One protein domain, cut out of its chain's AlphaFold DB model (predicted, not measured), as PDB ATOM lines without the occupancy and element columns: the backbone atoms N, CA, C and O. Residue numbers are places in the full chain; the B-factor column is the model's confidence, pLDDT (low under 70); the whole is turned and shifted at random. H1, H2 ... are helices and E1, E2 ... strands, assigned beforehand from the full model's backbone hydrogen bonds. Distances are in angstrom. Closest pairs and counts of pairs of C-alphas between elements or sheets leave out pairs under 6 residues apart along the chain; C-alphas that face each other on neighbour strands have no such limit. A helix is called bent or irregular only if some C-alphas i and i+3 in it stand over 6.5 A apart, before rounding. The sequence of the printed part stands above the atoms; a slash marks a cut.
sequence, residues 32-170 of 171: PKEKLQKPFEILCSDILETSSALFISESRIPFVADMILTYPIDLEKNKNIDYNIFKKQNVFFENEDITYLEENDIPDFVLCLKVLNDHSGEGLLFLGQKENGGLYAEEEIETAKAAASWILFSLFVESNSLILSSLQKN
ATOM      1  N   PRO A  32      95.530 127.215  76.369       79.25
ATOM      2  CA  PRO A  32      96.656 128.138  76.227       79.25
ATOM      3  C   PRO A  32      96.392 129.511  76.877       79.25
ATOM      4  O   PRO A  32      97.287 130.108  77.472       79.25
ATOM      5  N   LYS A  33      95.123 129.961  76.880       84.12
ATOM      6  CA  LYS A  33      94.679 131.184  77.570       84.12
ATOM      7  C   LYS A  33      94.958 131.114  79.071       84.12
ATOM      8  O   LYS A  33      95.573 132.022  79.613       84.12
ATOM      9  N   GLU A  34      94.554 130.039  79.743       83.50
ATOM     10  CA  GLU A  34      94.741 129.874  81.193       83.50
ATOM     11  C   GLU A  34      96.214 129.870  81.606       83.50
ATOM     12  O   GLU A  34      96.567 130.434  82.642       83.50
ATOM     13  N   LYS A  35      97.085 129.266  80.791       86.19
ATOM     14  CA  LYS A  35      98.523 129.212  81.077       86.19
ATOM     15  C   LYS A  35      99.204 130.570  80.945       86.19
ATOM     16  O   LYS A  35     100.117 130.864  81.711       86.19
ATOM     17  N   LEU A  36      98.757 131.386  79.991       89.75
ATOM     18  CA  LEU A  36      99.358 132.684  79.679       89.75
ATOM     19  C   LEU A  36      98.724 133.842  80.453       89.75
ATOM     20  O   LEU A  36      99.379 134.860  80.668       89.75
ATOM     21  N   GLN A  37      97.495 133.671  80.940       91.75
ATOM     22  CA  GLN A  37      96.770 134.688  81.697       91.75
ATOM     23  C   GLN A  37      97.522 135.117  82.962       91.75
ATOM     24  O   GLN A  37      97.704 136.307  83.186       91.75
ATOM     25  N   LYS A  38      98.020 134.175  83.770       90.88
ATOM     26  CA  LYS A  38      98.733 134.512  85.013       90.88
ATOM     27  C   LYS A  38     100.070 135.243  84.766       90.88
ATOM     28  O   LYS A  38     100.311 136.252  85.424       90.88
ATOM     29  N   PRO A  39     100.944 134.796  83.842       91.81
ATOM     30  CA  PRO A  39     102.106 135.585  83.429       91.81
ATOM     31  C   PRO A  39     101.741 136.990  82.937       91.81
ATOM     32  O   PRO A  39     102.428 137.952  83.277       91.81
ATOM     33  N   PHE A  40     100.650 137.116  82.177       94.62
ATOM     34  CA  PHE A  40     100.168 138.405  81.691       94.62
ATOM     35  C   PHE A  40      99.702 139.322  82.830       94.62
ATOM     36  O   PHE A  40     100.031 140.505  82.831       94.62
ATOM     37  N   GLU A  41      99.016 138.788  83.841       94.56
ATOM     38  CA  GLU A  41      98.641 139.549  85.037       94.56
ATOM     39  C   GLU A  41      99.863 140.084  85.781       94.56
ATOM     40  O   GLU A  41      99.886 141.264  86.107       94.56
ATOM     41  N   ILE A  42     100.894 139.255  85.986       93.56
ATOM     42  CA  ILE A  42     102.142 139.666  86.654       93.56
ATOM     43  C   ILE A  42     102.848 140.769  85.857       93.56
ATOM     44  O   ILE A  42     103.351 141.728  86.440       93.56
ATOM     45  N   LEU A  43     102.880 140.657  84.524       95.56
ATOM     46  CA  LEU A  43     103.402 141.720  83.666       95.56
ATOM     47  C   LEU A  43     102.650 143.033  83.907       95.56
ATOM     48  O   LEU A  43     103.273 144.077  84.081       95.56
ATOM     49  N   CYS A  44     101.322 142.982  83.942       96.12
ATOM     50  CA  CYS A  44     100.499 144.175  84.078       96.12
ATOM     51  C   CYS A  44     100.588 144.795  85.480       96.12
ATOM     52  O   CYS A  44     100.788 146.004  85.587       96.12
ATOM     53  N   SER A  45     100.489 143.989  86.540       95.56
ATOM     54  CA  SER A  45     100.468 144.475  87.922       95.56
ATOM     55  C   SER A  45     101.852 144.837  88.450       95.56
ATOM     56  O   SER A  45     102.048 145.926  88.976       95.56
ATOM     57  N   ASP A  46     102.826 143.936  88.309       93.56
ATOM     58  CA  ASP A  46     104.079 144.007  89.074       93.56
ATOM     59  C   ASP A  46     105.212 144.677  88.291       93.56
ATOM     60  O   ASP A  46     106.211 145.108  88.876       93.56
ATOM     61  N   ILE A  47     105.102 144.696  86.959       93.75
ATOM     62  CA  ILE A  47     106.135 145.234  86.068       93.75
ATOM     63  C   ILE A  47     105.683 146.562  85.468       93.75
ATOM     64  O   ILE A  47     106.413 147.542  85.573       93.75
ATOM     65  N   LEU A  48     104.512 146.587  84.829       96.31
ATOM     66  CA  LEU A  48     104.014 147.778  84.140       96.31
ATOM     67  C   LEU A  48     103.240 148.723  85.066       96.31
ATOM     68  O   LEU A  48     103.165 149.918  84.771       96.31
ATOM     69  N   GLU A  49     102.702 148.199  86.172       95.81
ATOM     70  CA  GLU A  49     101.838 148.925  87.111       95.81
ATOM     71  C   GLU A  49     100.683 149.625  86.364       95.81
ATOM     72  O   GLU A  49     100.424 150.813  86.566       95.81
ATOM     73  N   THR A  50     100.039 148.918  85.427       95.44
ATOM     74  CA  THR A  50      98.929 149.447  84.613       95.44
ATOM     75  C   THR A  50      97.583 149.188  85.281       95.44
ATOM     76  O   THR A  50      97.354 148.110  85.811       95.44
ATOM     77  N   SER A  51      96.655 150.140  85.194       93.38
ATOM     78  CA  SER A  51      95.277 149.984  85.691       93.38
ATOM     79  C   SER A  51      94.439 148.988  84.881       93.38
ATOM     80  O   SER A  51      93.494 148.390  85.398       93.38
ATOM     81  N   SER A  52      94.764 148.821  83.600       93.06
ATOM     82  CA  SER A  52      94.103 147.887  82.694       93.06
ATOM     83  C   SER A  52      95.050 147.462  81.573       93.06
ATOM     84  O   SER A  52      95.966 148.192  81.191       93.06
ATOM     85  N   ALA A  53      94.842 146.273  81.023       93.44
ATOM     86  CA  ALA A  53      95.511 145.848  79.806       93.44
ATOM     87  C   ALA A  53      94.620 144.924  78.983       93.44
ATOM     88  O   ALA A  53      93.794 144.179  79.513       93.44
ATOM     89  N   LEU A  54      94.826 144.957  77.676       91.69
ATOM     90  CA  LEU A  54      94.173 144.072  76.731       91.69
ATOM     91  C   LEU A  54      95.202 143.648  75.698       91.69
ATOM     92  O   LEU A  54      95.785 144.479  75.013       91.69
ATOM     93  N   PHE A  55      95.413 142.349  75.581       91.88
ATOM     94  CA  PHE A  55      96.251 141.775  74.548       91.88
ATOM     95  C   PHE A  55      95.381 141.005  73.564       91.88
ATOM     96  O   PHE A  55      94.594 140.155  73.976       91.88
ATOM     97  N   ILE A  56      95.536 141.299  72.275       89.00
ATOM     98  CA  ILE A  56      94.848 140.634  71.171       89.00
ATOM     99  C   ILE A  56      95.913 140.025  70.265       89.00
ATOM    100  O   ILE A  56      96.695 140.744  69.651       89.00
ATOM    101  N   SER A  57      95.937 138.700  70.177       87.56
ATOM    102  CA  SER A  57      96.747 137.962  69.212       87.56
ATOM    103  C   SER A  57      95.929 137.745  67.947       87.56
ATOM    104  O   SER A  57      94.941 137.013  67.993       87.56
ATOM    105  N   GLU A  58      96.374 138.301  66.823       79.31
ATOM    106  CA  GLU A  58      95.795 138.024  65.508       79.31
ATOM    107  C   GLU A  58      96.586 136.909  64.830       79.31
ATOM    108  O   GLU A  58      97.674 137.114  64.277       79.31
ATOM    109  N   SER A  59      96.057 135.687  64.904       69.75
ATOM    110  CA  SER A  59      96.781 134.552  64.346       69.75
ATOM    111  C   SER A  59      96.684 134.541  62.825       69.75
ATOM    112  O   SER A  59      95.601 134.531  62.241       69.75
ATOM    113  N   ARG A  60      97.837 134.455  62.157       67.75
ATOM    114  CA  ARG A  60      97.901 134.187  60.710       67.75
ATOM    115  C   ARG A  60      97.781 132.699  60.376       67.75
ATOM    116  O   ARG A  60      97.838 132.324  59.206       67.75
ATOM    117  N   ILE A  61      97.656 131.847  61.391       66.31
ATOM    118  CA  ILE A  61      97.680 130.400  61.235       66.31
ATOM    119  C   ILE A  61      96.243 129.902  61.129       66.31
ATOM    120  O   ILE A  61      95.450 130.115  62.049       66.31
ATOM    121  N   PRO A  62      95.887 129.204  60.035       56.47
ATOM    122  CA  PRO A  62      94.591 128.556  59.933       56.47
ATOM    123  C   PRO A  62      94.339 127.674  61.164       56.47
ATOM    124  O   PRO A  62      95.229 126.942  61.588       56.47
ATOM    125  N   PHE A  63      93.123 127.723  61.714       61.72
ATOM    126  CA  PHE A  63      92.663 126.919  62.863       61.72
ATOM    127  C   PHE A  63      93.168 127.340  64.254       61.72
ATOM    128  O   PHE A  63      92.701 126.773  65.242       61.72
ATOM    129  N   VAL A  64      94.039 128.347  64.365       66.06
ATOM    130  CA  VAL A  64      94.355 128.982  65.653       66.06
ATOM    131  C   VAL A  64      93.417 130.170  65.832       66.06
ATOM    132  O   VAL A  64      93.437 131.108  65.040       66.06
ATOM    133  N   ALA A  65      92.541 130.105  66.836       66.81
ATOM    134  CA  ALA A  65      91.656 131.219  67.150       66.81
ATOM    135  C   ALA A  65      92.463 132.399  67.699       66.81
ATOM    136  O   ALA A  65      93.449 132.199  68.414       66.81
ATOM    137  N   ASP A  66      92.003 133.615  67.406       78.12
ATOM    138  CA  ASP A  66      92.526 134.811  68.054       78.12
ATOM    139  C   ASP A  66      92.451 134.645  69.572       78.12
ATOM    140  O   ASP A  66      91.441 134.183  70.119       78.12
ATOM    141  N   MET A  67      93.530 135.017  70.255       84.75
ATOM    142  CA  MET A  67      93.565 134.987  71.708       84.75
ATOM    143  C   MET A  67      93.428 136.385  72.272       84.75
ATOM    144  O   MET A  67      94.114 137.306  71.841       84.75
ATOM    145  N   ILE A  68      92.594 136.490  73.302       88.25
ATOM    146  CA  ILE A  68      92.432 137.699  74.090       88.25
ATOM    147  C   ILE A  68      92.849 137.411  75.530       88.25
ATOM    148  O   ILE A  68      92.312 136.484  76.152       88.25
ATOM    149  N   LEU A  69      93.792 138.199  76.046       90.88
ATOM    150  CA  LEU A  69      94.154 138.249  77.465       90.88
ATOM    151  C   LEU A  69      93.792 139.625  78.012       90.88
ATOM    152  O   LEU A  69      93.993 140.634  77.335       90.88
ATOM    153  N   THR A  70      93.282 139.678  79.238       92.31
ATOM    154  CA  THR A  70      92.898 140.945  79.867       92.31
ATOM    155  C   THR A  70      93.473 141.091  81.257       92.31
ATOM    156  O   THR A  70      93.616 140.116  81.989       92.31
ATOM    157  N   TYR A  71      93.758 142.327  81.632       92.19
ATOM    158  CA  TYR A  71      94.055 142.717  82.995       92.19
ATOM    159  C   TYR A  71      93.134 143.882  83.391       92.19
ATOM    160  O   TYR A  71      93.054 144.861  82.648       92.19
ATOM    161  N   PRO A  72      92.429 143.804  84.528       90.69
ATOM    162  CA  PRO A  72      92.207 142.587  85.309       90.69
ATOM    163  C   PRO A  72      91.471 141.501  84.489       90.69
ATOM    164  O   PRO A  72      90.889 141.766  83.435       90.69
ATOM    165  N   ILE A  73      91.515 140.244  84.937       84.31
ATOM    166  CA  ILE A  73      90.950 139.091  84.203       84.31
ATOM    167  C   ILE A  73      89.442 139.197  83.932       84.31
ATOM    168  O   ILE A  73      88.915 138.598  82.998       84.31
ATOM    169  N   ASP A  74      88.725 139.959  84.749       78.38
ATOM    170  CA  ASP A  74      87.289 140.193  84.653       78.38
ATOM    171  C   ASP A  74      86.932 141.471  83.877       78.38
ATOM    172  O   ASP A  74      85.751 141.807  83.766       78.38
ATOM    173  N   LEU A  75      87.918 142.145  83.274       78.50
ATOM    174  CA  LEU A  75      87.708 143.332  82.445       78.50
ATOM    175  C   LEU A  75      86.666 143.085  81.339       78.50
ATOM    176  O   LEU A  75      85.781 143.919  81.145       78.50
ATOM    177  N   GLU A  76      86.705 141.916  80.680       69.62
ATOM    178  CA  GLU A  76      85.728 141.530  79.644       69.62
ATOM    179  C   GLU A  76      84.284 141.566  80.176       69.62
ATOM    180  O   GLU A  76      83.372 142.076  79.525       69.62
ATOM    181  N   LYS A  77      84.081 141.056  81.397       68.12
ATOM    182  CA  LYS A  77      82.764 140.945  82.042       68.12
ATOM    183  C   LYS A  77      82.268 142.285  82.568       68.12
ATOM    184  O   LYS A  77      81.069 142.543  82.540       68.12
ATOM    185  N   ASN A  78      83.186 143.116  83.054       63.25
ATOM    186  CA  ASN A  78      82.848 144.369  83.716       63.25
ATOM    187  C   ASN A  78      82.579 145.505  82.726       63.25
ATOM    188  O   ASN A  78      81.807 146.406  83.047       63.25
ATOM    189  N   LYS A  79      83.206 145.479  81.542       64.69
ATOM    190  CA  LYS A  79      83.209 146.631  80.629       64.69
ATOM    191  C   LYS A  79      82.565 146.393  79.264       64.69
ATOM    192  O   LYS A  79      82.448 147.344  78.500       64.69
ATOM    193  N   ASN A  80      82.091 145.174  78.975       62.31
ATOM    194  CA  ASN A  80      81.410 144.824  77.718       62.31
ATOM    195  C   ASN A  80      82.166 145.351  76.479       62.31
ATOM    196  O   ASN A  80      81.601 146.016  75.610       62.31
ATOM    197  N   ILE A  81      83.479 145.116  76.469       66.25
ATOM    198  CA  ILE A  81      84.405 145.640  75.468       66.25
ATOM    199  C   ILE A  81      84.137 144.935  74.130       66.25
ATOM    200  O   ILE A  81      84.307 143.722  74.025       66.25
ATOM    201  N   ASP A  82      83.735 145.679  73.094       66.88
ATOM    202  CA  ASP A  82      83.646 145.133  71.733       66.88
ATOM    203  C   ASP A  82      85.039 145.102  71.096       66.88
ATOM    204  O   ASP A  82      85.535 146.096  70.567       66.88
ATOM    205  N   TYR A  83      85.666 143.925  71.115       65.25
ATOM    206  CA  TYR A  83      86.991 143.687  70.535       65.25
ATOM    207  C   TYR A  83      87.065 143.986  69.034       65.25
ATOM    208  O   TYR A  83      88.147 144.233  68.503       65.25
ATOM    209  N   ASN A  84      85.927 144.018  68.329       64.50
ATOM    210  CA  ASN A  84      85.908 144.396  66.921       64.50
ATOM    211  C   ASN A  84      86.140 145.895  66.712       64.50
ATOM    212  O   ASN A  84      86.490 146.282  65.599       64.50
ATOM    213  N   ILE A  85      85.958 146.739  67.735       65.19
ATOM    214  CA  ILE A  85      86.293 148.169  67.658       65.19
ATOM    215  C   ILE A  85      87.797 148.330  67.441       65.19
ATOM    216  O   ILE A  85      88.199 149.070  66.550       65.19
ATOM    217  N   PHE A  86      88.608 147.539  68.142       64.25
ATOM    218  CA  PHE A  86      90.069 147.539  68.044       64.25
ATOM    219  C   PHE A  86      90.569 147.082  66.669       64.25
ATOM    220  O   PHE A  86      91.604 147.546  66.210       64.25
ATOM    221  N   LYS A  87      89.813 146.205  65.990       61.41
ATOM    222  CA  LYS A  87      90.095 145.775  64.609       61.41
ATOM    223  C   LYS A  87      89.614 146.766  63.546       61.41
ATOM    224  O   LYS A  87      90.124 146.771  62.430       61.41
ATOM    225  N   LYS A  88      88.565 147.542  63.845       60.28
ATOM    226  CA  LYS A  88      87.930 148.489  62.908       60.28
ATOM    227  C   LYS A  88      88.520 149.888  62.989       60.28
ATOM    228  O   LYS A  88      88.479 150.615  61.997       60.28
ATOM    229  N   GLN A  89      89.030 150.281  64.150       63.69
ATOM    230  CA  GLN A  89      89.876 151.452  64.259       63.69
ATOM    231  C   GLN A  89      91.180 151.126  63.553       63.69
ATOM    232  O   GLN A  89      91.942 150.273  63.993       63.69
ATOM    233  N   ASN A  90      91.416 151.782  62.421       59.72
ATOM    234  CA  ASN A  90      92.730 151.811  61.799       59.72
ATOM    235  C   ASN A  90      93.670 152.560  62.750       59.72
ATOM    236  O   ASN A  90      93.881 153.759  62.583       59.72
ATOM    237  N   VAL A  91      94.169 151.877  63.783       69.19
ATOM    238  CA  VAL A  91      95.185 152.420  64.682       69.19
ATOM    239  C   VAL A  91      96.419 152.685  63.824       69.19
ATOM    240  O   VAL A  91      97.007 151.765  63.251       69.19
ATOM    241  N   PHE A  92      96.753 153.963  63.656       70.19
ATOM    242  CA  PHE A  92      97.902 154.388  62.872       70.19
ATOM    243  C   PHE A  92      99.126 154.444  63.774       70.19
ATOM    244  O   PHE A  92      99.224 155.299  64.647       70.19
ATOM    245  N   PHE A  93     100.072 153.545  63.520       76.19
ATOM    246  CA  PHE A  93     101.352 153.527  64.210       76.19
ATOM    247  C   PHE A  93     102.279 154.573  63.603       76.19
ATOM    248  O   PHE A  93     102.738 154.420  62.472       76.19
ATOM    249  N   GLU A  94     102.512 155.656  64.345       63.91
ATOM    250  CA  GLU A  94     103.347 156.767  63.887       63.91
ATOM    251  C   GLU A  94     104.833 156.386  63.854       63.91
ATOM    252  O   GLU A  94     105.496 156.652  62.855       63.91
ATOM    253  N   ASN A  95     105.351 155.748  64.914       65.81
ATOM    254  CA  ASN A  95     106.752 155.326  65.026       65.81
ATOM    255  C   ASN A  95     106.901 154.047  65.866       65.81
ATOM    256  O   ASN A  95     106.239 153.888  66.889       65.81
ATOM    257  N   GLU A  96     107.809 153.162  65.440       76.31
ATOM    258  CA  GLU A  96     108.278 151.981  66.194       76.31
ATOM    259  C   GLU A  96     107.172 151.064  66.735       76.31
ATOM    260  O   GLU A  96     107.320 150.480  67.811       76.31
ATOM    261  N   ASP A  97     106.064 150.931  66.002       86.06
ATOM    262  CA  ASP A  97     104.922 150.110  66.411       86.06
ATOM    263  C   ASP A  97     104.291 150.567  67.750       86.06
ATOM    264  O   ASP A  97     103.715 149.772  68.490       86.06
ATOM    265  N   ILE A  98     104.380 151.866  68.069       89.50
ATOM    266  CA  ILE A  98     103.783 152.501  69.255       89.50
ATOM    267  C   ILE A  98     102.728 153.527  68.821       89.50
ATOM    268  O   ILE A  98     102.894 154.246  67.833       89.50
ATOM    269  N   THR A  99     101.619 153.619  69.555       88.94
ATOM    270  CA  THR A  99     100.592 154.657  69.368       88.94
ATOM    271  C   THR A  99      99.993 155.068  70.700       88.94
ATOM    272  O   THR A  99      99.530 154.222  71.461       88.94
ATOM    273  N   TYR A 100      99.966 156.369  70.969       87.69
ATOM    274  CA  TYR A 100      99.207 156.922  72.087       87.69
ATOM    275  C   TYR A 100      97.756 157.116  71.656       87.69
ATOM    276  O   TYR A 100      97.500 157.605  70.559       87.69
ATOM    277  N   LEU A 101      96.824 156.691  72.503       85.62
ATOM    278  CA  LEU A 101      95.392 156.718  72.215       85.62
ATOM    279  C   LEU A 101      94.762 157.947  72.862       85.62
ATOM    280  O   LEU A 101      95.048 158.249  74.025       85.62
ATOM    281  N   GLU A 102      93.896 158.643  72.130       77.69
ATOM    282  CA  GLU A 102      93.093 159.711  72.716       77.69
ATOM    283  C   GLU A 102      91.905 159.127  73.498       77.69
ATOM    284  O   GLU A 102      91.431 158.025  73.221       77.69
ATOM    285  N   GLU A 103      91.366 159.887  74.462       67.06
ATOM    286  CA  GLU A 103      90.239 159.452  75.315       67.06
ATOM    287  C   GLU A 103      88.994 159.010  74.522       67.06
ATOM    288  O   GLU A 103      88.163 158.260  75.036       67.06
ATOM    289  N   ASN A 104      88.860 159.464  73.273       64.62
ATOM    290  CA  ASN A 104      87.736 159.139  72.399       64.62
ATOM    291  C   ASN A 104      87.955 157.879  71.552       64.62
ATOM    292  O   ASN A 104      86.987 157.374  70.980       64.62
ATOM    293  N   ASP A 105      89.192 157.390  71.444       64.81
ATOM    294  CA  ASP A 105      89.515 156.255  70.586       64.81
ATOM    295  C   ASP A 105      89.055 154.967  71.260       64.81
ATOM    296  O   ASP A 105      88.126 154.303  70.801       64.81
ATOM    297  N   ILE A 106      89.655 154.625  72.394       70.12
ATOM    298  CA  ILE A 106      89.312 153.411  73.123       70.12
ATOM    299  C   ILE A 106      89.221 153.763  74.606       70.12
ATOM    300  O   ILE A 106      90.255 153.973  75.243       70.12
ATOM    301  N   PRO A 107      88.001 153.800  75.177       69.88
ATOM    302  CA  PRO A 107      87.824 154.078  76.592       69.88
ATOM    303  C   PRO A 107      88.694 153.141  77.434       69.88
ATOM    304  O   PRO A 107      88.749 151.942  77.165       69.88
ATOM    305  N   ASP A 108      89.350 153.694  78.456       79.62
ATOM    306  CA  ASP A 108      90.230 153.002  79.413       79.62
ATOM    307  C   ASP A 108      91.647 152.642  78.952       79.62
ATOM    308  O   ASP A 108      92.412 152.121  79.770       79.62
ATOM    309  N   PHE A 109      92.031 152.937  77.708       88.19
ATOM    310  CA  PHE A 109      93.387 152.691  77.214       88.19
ATOM    311  C   PHE A 109      94.039 153.981  76.724       88.19
ATOM    312  O   PHE A 109      93.388 154.838  76.141       88.19
ATOM    313  N   VAL A 110      95.339 154.115  76.979       91.00
ATOM    314  CA  VAL A 110      96.121 155.317  76.632       91.00
ATOM    315  C   VAL A 110      97.301 155.009  75.718       91.00
ATOM    316  O   VAL A 110      97.888 155.916  75.133       91.00
ATOM    317  N   LEU A 111      97.667 153.734  75.594       91.50
ATOM    318  CA  LEU A 111      98.808 153.285  74.812       91.50
ATOM    319  C   LEU A 111      98.459 151.979  74.098       91.50
ATOM    320  O   LEU A 111      97.949 151.046  74.713       91.50
ATOM    321  N   CYS A 112      98.764 151.913  72.809       91.38
ATOM    322  CA  CYS A 112      98.715 150.712  71.995       91.38
ATOM    323  C   CYS A 112     100.118 150.395  71.482       91.38
ATOM    324  O   CYS A 112     100.809 151.256  70.935       91.38
ATOM    325  N   LEU A 113     100.526 149.144  71.654       92.06
ATOM    326  CA  LEU A 113     101.775 148.598  71.157       92.06
ATOM    327  C   LEU A 113     101.444 147.510  70.148       92.06
ATOM    328  O   LEU A 113     100.779 146.525  70.478       92.06
ATOM    329  N   LYS A 114     101.934 147.670  68.927       91.00
ATOM    330  CA  LYS A 114     101.945 146.605  67.943       91.00
ATOM    331  C   LYS A 114     103.198 145.761  68.148       91.00
ATOM    332  O   LYS A 114     104.298 146.259  68.369       91.00
ATOM    333  N   VAL A 115     103.008 144.451  68.134       90.12
ATOM    334  CA  VAL A 115     104.063 143.479  68.400       90.12
ATOM    335  C   VAL A 115     104.061 142.457  67.285       90.12
ATOM    336  O   VAL A 115     103.040 141.847  66.978       90.12
ATOM    337  N   LEU A 116     105.222 142.283  66.669       85.56
ATOM    338  CA  LEU A 116     105.424 141.344  65.580       85.56
ATOM    339  C   LEU A 116     106.218 140.143  66.081       85.56
ATOM    340  O   LEU A 116     107.158 140.271  66.871       85.56
ATOM    341  N   ASN A 117     105.846 138.966  65.596       84.44
ATOM    342  CA  ASN A 117     106.616 137.758  65.801       84.44
ATOM    343  C   ASN A 117     106.626 136.927  64.516       84.44
ATOM    344  O   ASN A 117     105.575 136.555  63.988       84.44
ATOM    345  N   ASP A 118     107.830 136.600  64.047       78.75
ATOM    346  CA  ASP A 118     108.077 135.970  62.743       78.75
ATOM    347  C   ASP A 118     107.329 134.645  62.535       78.75
ATOM    348  O   ASP A 118     107.081 134.237  61.400       78.75
ATOM    349  N   HIS A 119     106.965 133.957  63.619       72.06
ATOM    350  CA  HIS A 119     106.353 132.631  63.570       72.06
ATOM    351  C   HIS A 119     104.849 132.627  63.843       72.06
ATOM    352  O   HIS A 119     104.161 131.688  63.453       72.06
ATOM    353  N   SER A 120     104.335 133.651  64.521       70.31
ATOM    354  CA  SER A 120     102.989 133.637  65.113       70.31
ATOM    355  C   SER A 120     102.079 134.760  64.617       70.31
ATOM    356  O   SER A 120     100.860 134.634  64.731       70.31
ATOM    357  N   GLY A 121     102.638 135.787  63.972       80.75
ATOM    358  CA  GLY A 121     101.881 136.876  63.364       80.75
ATOM    359  C   GLY A 121     102.018 138.182  64.134       80.75
ATOM    360  O   GLY A 121     103.118 138.555  64.547       80.75
ATOM    361  N   GLU A 122     100.906 138.900  64.259       86.62
ATOM    362  CA  GLU A 122     100.862 140.218  64.889       86.62
ATOM    363  C   GLU A 122     100.003 140.158  66.155       86.62
ATOM    364  O   GLU A 122      99.007 139.438  66.226       86.62
ATOM    365  N   GLY A 123     100.400 140.923  67.162       89.19
ATOM    366  CA  GLY A 123      99.627 141.145  68.370       89.19
ATOM    367  C   GLY A 123      99.497 142.632  68.657       89.19
ATOM    368  O   GLY A 123     100.397 143.414  68.350       89.19
ATOM    369  N   LEU A 124      98.381 143.012  69.262       90.56
ATOM    370  CA  LEU A 124      98.140 144.356  69.766       90.56
ATOM    371  C   LEU A 124      98.039 144.298  71.287       90.56
ATOM    372  O   LEU A 124      97.227 143.550  71.831       90.56
ATOM    373  N   LEU A 125      98.868 145.085  71.967       93.06
ATOM    374  CA  LEU A 125      98.845 145.255  73.413       93.06
ATOM    375  C   LEU A 125      98.377 146.668  73.749       93.06
ATOM    376  O   LEU A 125      99.076 147.646  73.504       93.06
ATOM    377  N   PHE A 126      97.196 146.761  74.340       92.00
ATOM    378  CA  PHE A 126      96.610 147.985  74.854       92.00
ATOM    379  C   PHE A 126      96.886 148.090  76.348       92.00
ATOM    380  O   PHE A 126      96.676 147.130  77.091       92.00
ATOM    381  N   LEU A 127      97.331 149.263  76.788       93.94
ATOM    382  CA  LEU A 127      97.647 149.572  78.176       93.94
ATOM    383  C   LEU A 127      96.844 150.793  78.631       93.94
ATOM    384  O   LEU A 127      96.766 151.809  77.934       93.94
ATOM    385  N   GLY A 128      96.230 150.670  79.804       93.12
ATOM    386  CA  GLY A 128      95.577 151.756  80.520       93.12
ATOM    387  C   GLY A 128      96.568 152.724  81.147       93.12
ATOM    388  O   GLY A 128      97.779 152.651  80.935       93.12
ATOM    389  N   GLN A 129      96.051 153.656  81.939       93.31
ATOM    390  CA  GLN A 129      96.899 154.565  82.711       93.31
ATOM    391  C   GLN A 129      97.695 153.780  83.755       93.31
ATOM    392  O   GLN A 129      97.178 152.808  84.316       93.31
ATOM    393  N   LYS A 130      98.920 154.219  84.059       94.38
ATOM    394  CA  LYS A 130      99.655 153.676  85.205       94.38
ATOM    395  C   LYS A 130      98.884 153.951  86.494       94.38
ATOM    396  O   LYS A 130      98.313 155.028  86.657       94.38
ATOM    397  N   GLU A 131      98.930 153.023  87.442       92.88
ATOM    398  CA  GLU A 131      98.288 153.172  88.756       92.88
ATOM    399  C   GLU A 131      98.801 154.399  89.523       92.88
ATOM    400  O   GLU A 131      98.069 155.029  90.286       92.88
ATOM    401  N   ASN A 132     100.059 154.777  89.289       90.81
ATOM    402  CA  ASN A 132     100.683 155.960  89.876       90.81
ATOM    403  C   ASN A 132     100.384 157.275  89.120       90.81
ATOM    404  O   ASN A 132     100.880 158.327  89.524       90.81
ATOM    405  N   GLY A 133      99.603 157.231  88.033       88.19
ATOM    406  CA  GLY A 133      99.278 158.381  87.179       88.19
ATOM    407  C   GLY A 133     100.429 158.880  86.296       88.19
ATOM    408  O   GLY A 133     100.316 159.939  85.679       88.19
ATOM    409  N   GLY A 134     101.553 158.161  86.257       90.31
ATOM    410  CA  GLY A 134     102.715 158.481  85.436       90.31
ATOM    411  C   GLY A 134     102.600 158.005  83.987       90.31
ATOM    412  O   GLY A 134     101.652 157.327  83.594       90.31
ATOM    413  N   LEU A 135     103.620 158.339  83.197       91.38
ATOM    414  CA  LEU A 135     103.798 157.838  81.833       91.38
ATOM    415  C   LEU A 135     104.643 156.563  81.832       91.38
ATOM    416  O   LEU A 135     105.484 156.377  82.714       91.38
ATOM    417  N   TYR A 136     104.446 155.718  80.821       93.69
ATOM    418  CA  TYR A 136     105.310 154.564  80.582       93.69
ATOM    419  C   TYR A 136     106.703 155.017  80.157       93.69
ATOM    420  O   TYR A 136     106.846 155.811  79.223       93.69
ATOM    421  N   ALA A 137     107.726 154.509  80.839       93.50
ATOM    422  CA  ALA A 137     109.108 154.714  80.427       93.50
ATOM    423  C   ALA A 137     109.452 153.841  79.210       93.50
ATOM    424  O   ALA A 137     108.875 152.772  79.018       93.50
ATOM    425  N   GLU A 138     110.444 154.256  78.421       92.12
ATOM    426  CA  GLU A 138     110.933 153.499  77.258       92.12
ATOM    427  C   GLU A 138     111.312 152.054  77.629       92.12
ATOM    428  O   GLU A 138     110.892 151.107  76.970       92.12
ATOM    429  N   GLU A 139     112.002 151.864  78.760       92.81
ATOM    430  CA  GLU A 139     112.359 150.536  79.281       92.81
ATOM    431  C   GLU A 139     111.126 149.659  79.579       92.81
ATOM    432  O   GLU A 139     111.163 148.441  79.387       92.81
ATOM    433  N   GLU A 140     110.027 150.259  80.047       94.69
ATOM    434  CA  GLU A 140     108.772 149.551  80.324       94.69
ATOM    435  C   GLU A 140     108.060 149.171  79.025       94.69
ATOM    436  O   GLU A 140     107.552 148.056  78.915       94.69
ATOM    437  N   ILE A 141     108.072 150.061  78.028       93.94
ATOM    438  CA  ILE A 141     107.511 149.802  76.696       93.94
ATOM    439  C   ILE A 141     108.263 148.655  76.017       93.94
ATOM    440  O   ILE A 141     107.638 147.713  75.527       93.94
ATOM    441  N   GLU A 142     109.595 148.677  76.041       93.69
ATOM    442  CA  GLU A 142     110.417 147.599  75.483       93.69
ATOM    443  C   GLU A 142     110.202 146.274  76.227       93.69
ATOM    444  O   GLU A 142     110.077 145.213  75.610       93.69
ATOM    445  N   THR A 143     110.053 146.324  77.554       94.75
ATOM    446  CA  THR A 143     109.700 145.141  78.353       94.75
ATOM    447  C   THR A 143     108.321 144.595  77.969       94.75
ATOM    448  O   THR A 143     108.162 143.382  77.815       94.75
ATOM    449  N   ALA A 144     107.332 145.471  77.770       95.25
ATOM    450  CA  ALA A 144     105.986 145.094  77.352       95.25
ATOM    451  C   ALA A 144     105.989 144.432  75.966       95.25
ATOM    452  O   ALA A 144     105.402 143.361  75.801       95.25
ATOM    453  N   LYS A 145     106.704 145.012  74.991       93.94
ATOM    454  CA  LYS A 145     106.875 144.438  73.646       93.94
ATOM    455  C   LYS A 145     107.537 143.063  73.694       93.94
ATOM    456  O   LYS A 145     107.044 142.122  73.069       93.94
ATOM    457  N   ALA A 146     108.619 142.916  74.459       93.12
ATOM    458  CA  ALA A 146     109.324 141.643  74.596       93.12
ATOM    459  C   ALA A 146     108.429 140.557  75.217       93.12
ATOM    460  O   ALA A 146     108.369 139.433  74.714       93.12
ATOM    461  N   ALA A 147     107.686 140.899  76.274       93.81
ATOM    462  CA  ALA A 147     106.766 139.974  76.924       93.81
ATOM    463  C   ALA A 147     105.595 139.584  76.006       93.81
ATOM    464  O   ALA A 147     105.267 138.404  75.899       93.81
ATOM    465  N   ALA A 148     105.010 140.540  75.283       92.62
ATOM    466  CA  ALA A 148     103.972 140.269  74.290       92.62
ATOM    467  C   ALA A 148     104.480 139.384  73.137       92.62
ATOM    468  O   ALA A 148     103.782 138.460  72.721       92.62
ATOM    469  N   SER A 149     105.714 139.590  72.664       91.56
ATOM    470  CA  SER A 149     106.316 138.731  71.635       91.56
ATOM    471  C   SER A 149     106.545 137.306  72.153       91.56
ATOM    472  O   SER A 149     106.295 136.333  71.438       91.56
ATOM    473  N   TRP A 150     106.939 137.157  73.423       91.31
ATOM    474  CA  TRP A 150     107.034 135.853  74.081       91.31
ATOM    475  C   TRP A 150     105.670 135.160  74.228       91.31
ATOM    476  O   TRP A 150     105.578 133.953  73.996       91.31
ATOM    477  N   ILE A 151     104.603 135.901  74.549       90.44
ATOM    478  CA  ILE A 151     103.230 135.370  74.580       90.44
ATOM    479  C   ILE A 151     102.832 134.861  73.187       90.44
ATOM    480  O   ILE A 151     102.396 133.716  73.065       90.44
ATOM    481  N   LEU A 152     103.042 135.660  72.134       87.94
ATOM    482  CA  LEU A 152     102.768 135.274  70.742       87.94
ATOM    483  C   LEU A 152     103.510 133.991  70.338       87.94
ATOM    484  O   LEU A 152     102.917 133.049  69.806       87.94
ATOM    485  N   PHE A 153     104.806 133.915  70.643       86.81
ATOM    486  CA  PHE A 153     105.606 132.723  70.376       86.81
ATOM    487  C   PHE A 153     105.105 131.497  71.148       86.81
ATOM    488  O   PHE A 153     104.986 130.408  70.583       86.81
ATOM    489  N   SER A 154     104.776 131.665  72.428       86.62
ATOM    490  CA  SER A 154     104.277 130.573  73.268       86.62
ATOM    491  C   SER A 154     102.956 130.029  72.728       86.62
ATOM    492  O   SER A 154     102.785 128.814  72.624       86.62
ATOM    493  N   LEU A 155     102.062 130.914  72.277       82.19
ATOM    494  CA  LEU A 155     100.809 130.529  71.629       82.19
ATOM    495  C   LEU A 155     101.018 129.677  70.388       82.19
ATOM    496  O   LEU A 155     100.309 128.688  70.191       82.19
ATOM    497  N   PHE A 156     101.998 130.035  69.566       81.44
ATOM    498  CA  PHE A 156     102.355 129.262  68.386       81.44
ATOM    499  C   PHE A 156     102.842 127.857  68.736       81.44
ATOM    500  O   PHE A 156     102.355 126.875  68.170       81.44
ATOM    501  N   VAL A 157     103.771 127.749  69.686       83.06
ATOM    502  CA  VAL A 157     104.323 126.458  70.115       83.06
ATOM    503  C   VAL A 157     103.229 125.563  70.697       83.06
ATOM    504  O   VAL A 157     103.120 124.395  70.313       83.06
ATOM    505  N   GLU A 158     102.383 126.100  71.577       80.25
ATOM    506  CA  GLU A 158     101.309 125.327  72.200       80.25
ATOM    507  C   GLU A 158     100.244 124.895  71.191       80.25
ATOM    508  O   GLU A 158      99.851 123.725  71.176       80.25
ATOM    509  N   SER A 159      99.822 125.796  70.303       75.81
ATOM    510  CA  SER A 159      98.824 125.483  69.275       75.81
ATOM    511  C   SER A 159      99.318 124.389  68.328       75.81
ATOM    512  O   SER A 159      98.592 123.434  68.046       75.81
ATOM    513  N   ASN A 160     100.580 124.462  67.897       77.44
ATOM    514  CA  ASN A 160     101.179 123.429  67.053       77.44
ATOM    515  C   ASN A 160     101.282 122.080  67.771       77.44
ATOM    516  O   ASN A 160     100.986 121.045  67.176       77.44
ATOM    517  N   SER A 161     101.660 122.075  69.051       79.06
ATOM    518  CA  SER A 161     101.716 120.853  69.863       79.06
ATOM    519  C   SER A 161     100.337 120.185  69.989       79.06
ATOM    520  O   SER A 161     100.194 118.969  69.812       79.06
ATOM    521  N   LEU A 162      99.283 120.981  70.204       74.94
ATOM    522  CA  LEU A 162      97.901 120.495  70.250       74.94
ATOM    523  C   LEU A 162      97.446 119.909  68.906       74.94
ATOM    524  O   LEU A 162      96.848 118.830  68.880       74.94
ATOM    525  N   ILE A 163      97.765 120.562  67.786       75.38
ATOM    526  CA  ILE A 163      97.426 120.060  66.446       75.38
ATOM    527  C   ILE A 163      98.165 118.748  66.157       75.38
ATOM    528  O   ILE A 163      97.540 117.764  65.762       75.38
ATOM    529  N   LEU A 164      99.477 118.695  66.400       75.88
ATOM    530  CA  LEU A 164     100.291 117.500  66.150       75.88
ATOM    531  C   LEU A 164      99.839 116.308  66.997       75.88
ATOM    532  O   LEU A 164      99.688 115.205  66.471       75.88
ATOM    533  N   SER A 165      99.567 116.523  68.286       72.81
ATOM    534  CA  SER A 165      99.054 115.464  69.164       72.81
ATOM    535  C   SER A 165      97.667 114.970  68.734       72.81
ATOM    536  O   SER A 165      97.377 113.777  68.839       72.81
ATOM    537  N   SER A 166      96.824 115.857  68.201       72.94
ATOM    538  CA  SER A 166      95.513 115.491  67.654       72.94
ATOM    539  C   SER A 166      95.639 114.672  66.369       72.94
ATOM    540  O   SER A 166      94.913 113.697  66.194       72.94
ATOM    541  N   LEU A 167      96.578 115.016  65.484       75.50
ATOM    542  CA  LEU A 167      96.851 114.250  64.265       75.50
ATOM    543  C   LEU A 167      97.404 112.854  64.578       75.50
ATOM    544  O   LEU A 167      96.944 111.881  63.992       75.50
ATOM    545  N   GLN A 168      98.327 112.736  65.536       70.50
ATOM    546  CA  GLN A 168      98.896 111.446  65.944       70.50
ATOM    547  C   GLN A 168      97.871 110.493  66.566       70.50
ATOM    548  O   GLN A 168      97.989 109.289  66.389       70.50
ATOM    549  N   LYS A 169      96.859 111.007  67.275       69.31
ATOM    550  CA  LYS A 169      95.775 110.181  67.840       69.31
ATOM    551  C   LYS A 169      94.806 109.631  66.788       69.31
ATOM    552  O   LYS A 169      94.021 108.746  67.112       69.31
ATOM    553  N   ASN A 170      94.829 110.179  65.574       55.47
ATOM    554  CA  ASN A 170      93.954 109.792  64.468       55.47
ATOM    555  C   ASN A 170      94.654 108.889  63.429       55.47
ATOM    556  O   ASN A 170      94.064 108.619  62.382       55.47
TER     557      ASN A 170
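Overview. This is residues 32 to 170 of the 171 residues of an uncharacterized protein of Leptospira interrogans str. 2006001854 (UniProt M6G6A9). A twisted sheet of five strands has one face covered by two helices, H1 and the long H4, side by side; residues 164 to 170, at the far end of H4, stick out. The printed part has 139 residues with four named helices and five named strands, ordered H1 E1 E2 H2 H3 E3 E4 E5 H4. The antiparallel sheet runs E2 E1 E5 E4 E3. The class is mixed, in two layers, helices on one face of a sheet; the whole is compact, radius of gyration of the C-alphas 15.2 A, spans 53 by 31 by 30 A.

Arrangement. Start at H1, residues 32 to 48, over E2, residues 67 to 71, at a height of 7.8 A over the sheet; the closest C-alphas, Glu 41 and Tyr 71, are 5.9 A apart. E2 forms a hairpin with E1, residues 53 to 59; N 55 and O 69 are 2.8 A apart. H2, residues 75 to 79, and H3, residues 83 to 88, only graze the sheet. Next comes a meander, each strand the antiparallel neighbour of the one before: E3, residues 98 to 100, E4, residues 111 to 117, and E5, residues 121 to 127. Look for N 99 and O 112 at 2.9 A, N 113 and O 125 at 2.8 A, and, between E1 and E5, N 56 and O 124 at 2.9 A. H4, residues 138 to 168, lies on the same face as H1, over E1, E5 and E4, at a height of 8.4 A. H1 and H4 touch, closest at the C-alphas of Leu 48 and Glu 140, 6.4 A, opposite ways at a shallow tilt of 8 degrees. Each O i to N i+4 pair is within hydrogen-bond range in H2 and H4, against 10 of 13 in H1 and 1 of 2 in H3.

Along the chain. Find C-alpha 32 at (96.656, 128.138, 76.227); H1 runs 22.4 A and is only just irregular, C-alphas 35 and 38 being 6.6 A apart. E5 runs 20.0 A. H4 runs 45.2 A to C-alpha 168 at (98.896, 111.446, 65.944).

Size, cuts and confidence. The two C-alphas farthest apart, Gly 133 and Asn 170, are 53.9 A apart. The printed part has no cut and no long link. Confidence is under 70 at residues 59 to 65, 76 to 91, 94 to 95, 103 to 105, 107 and 169 to 170.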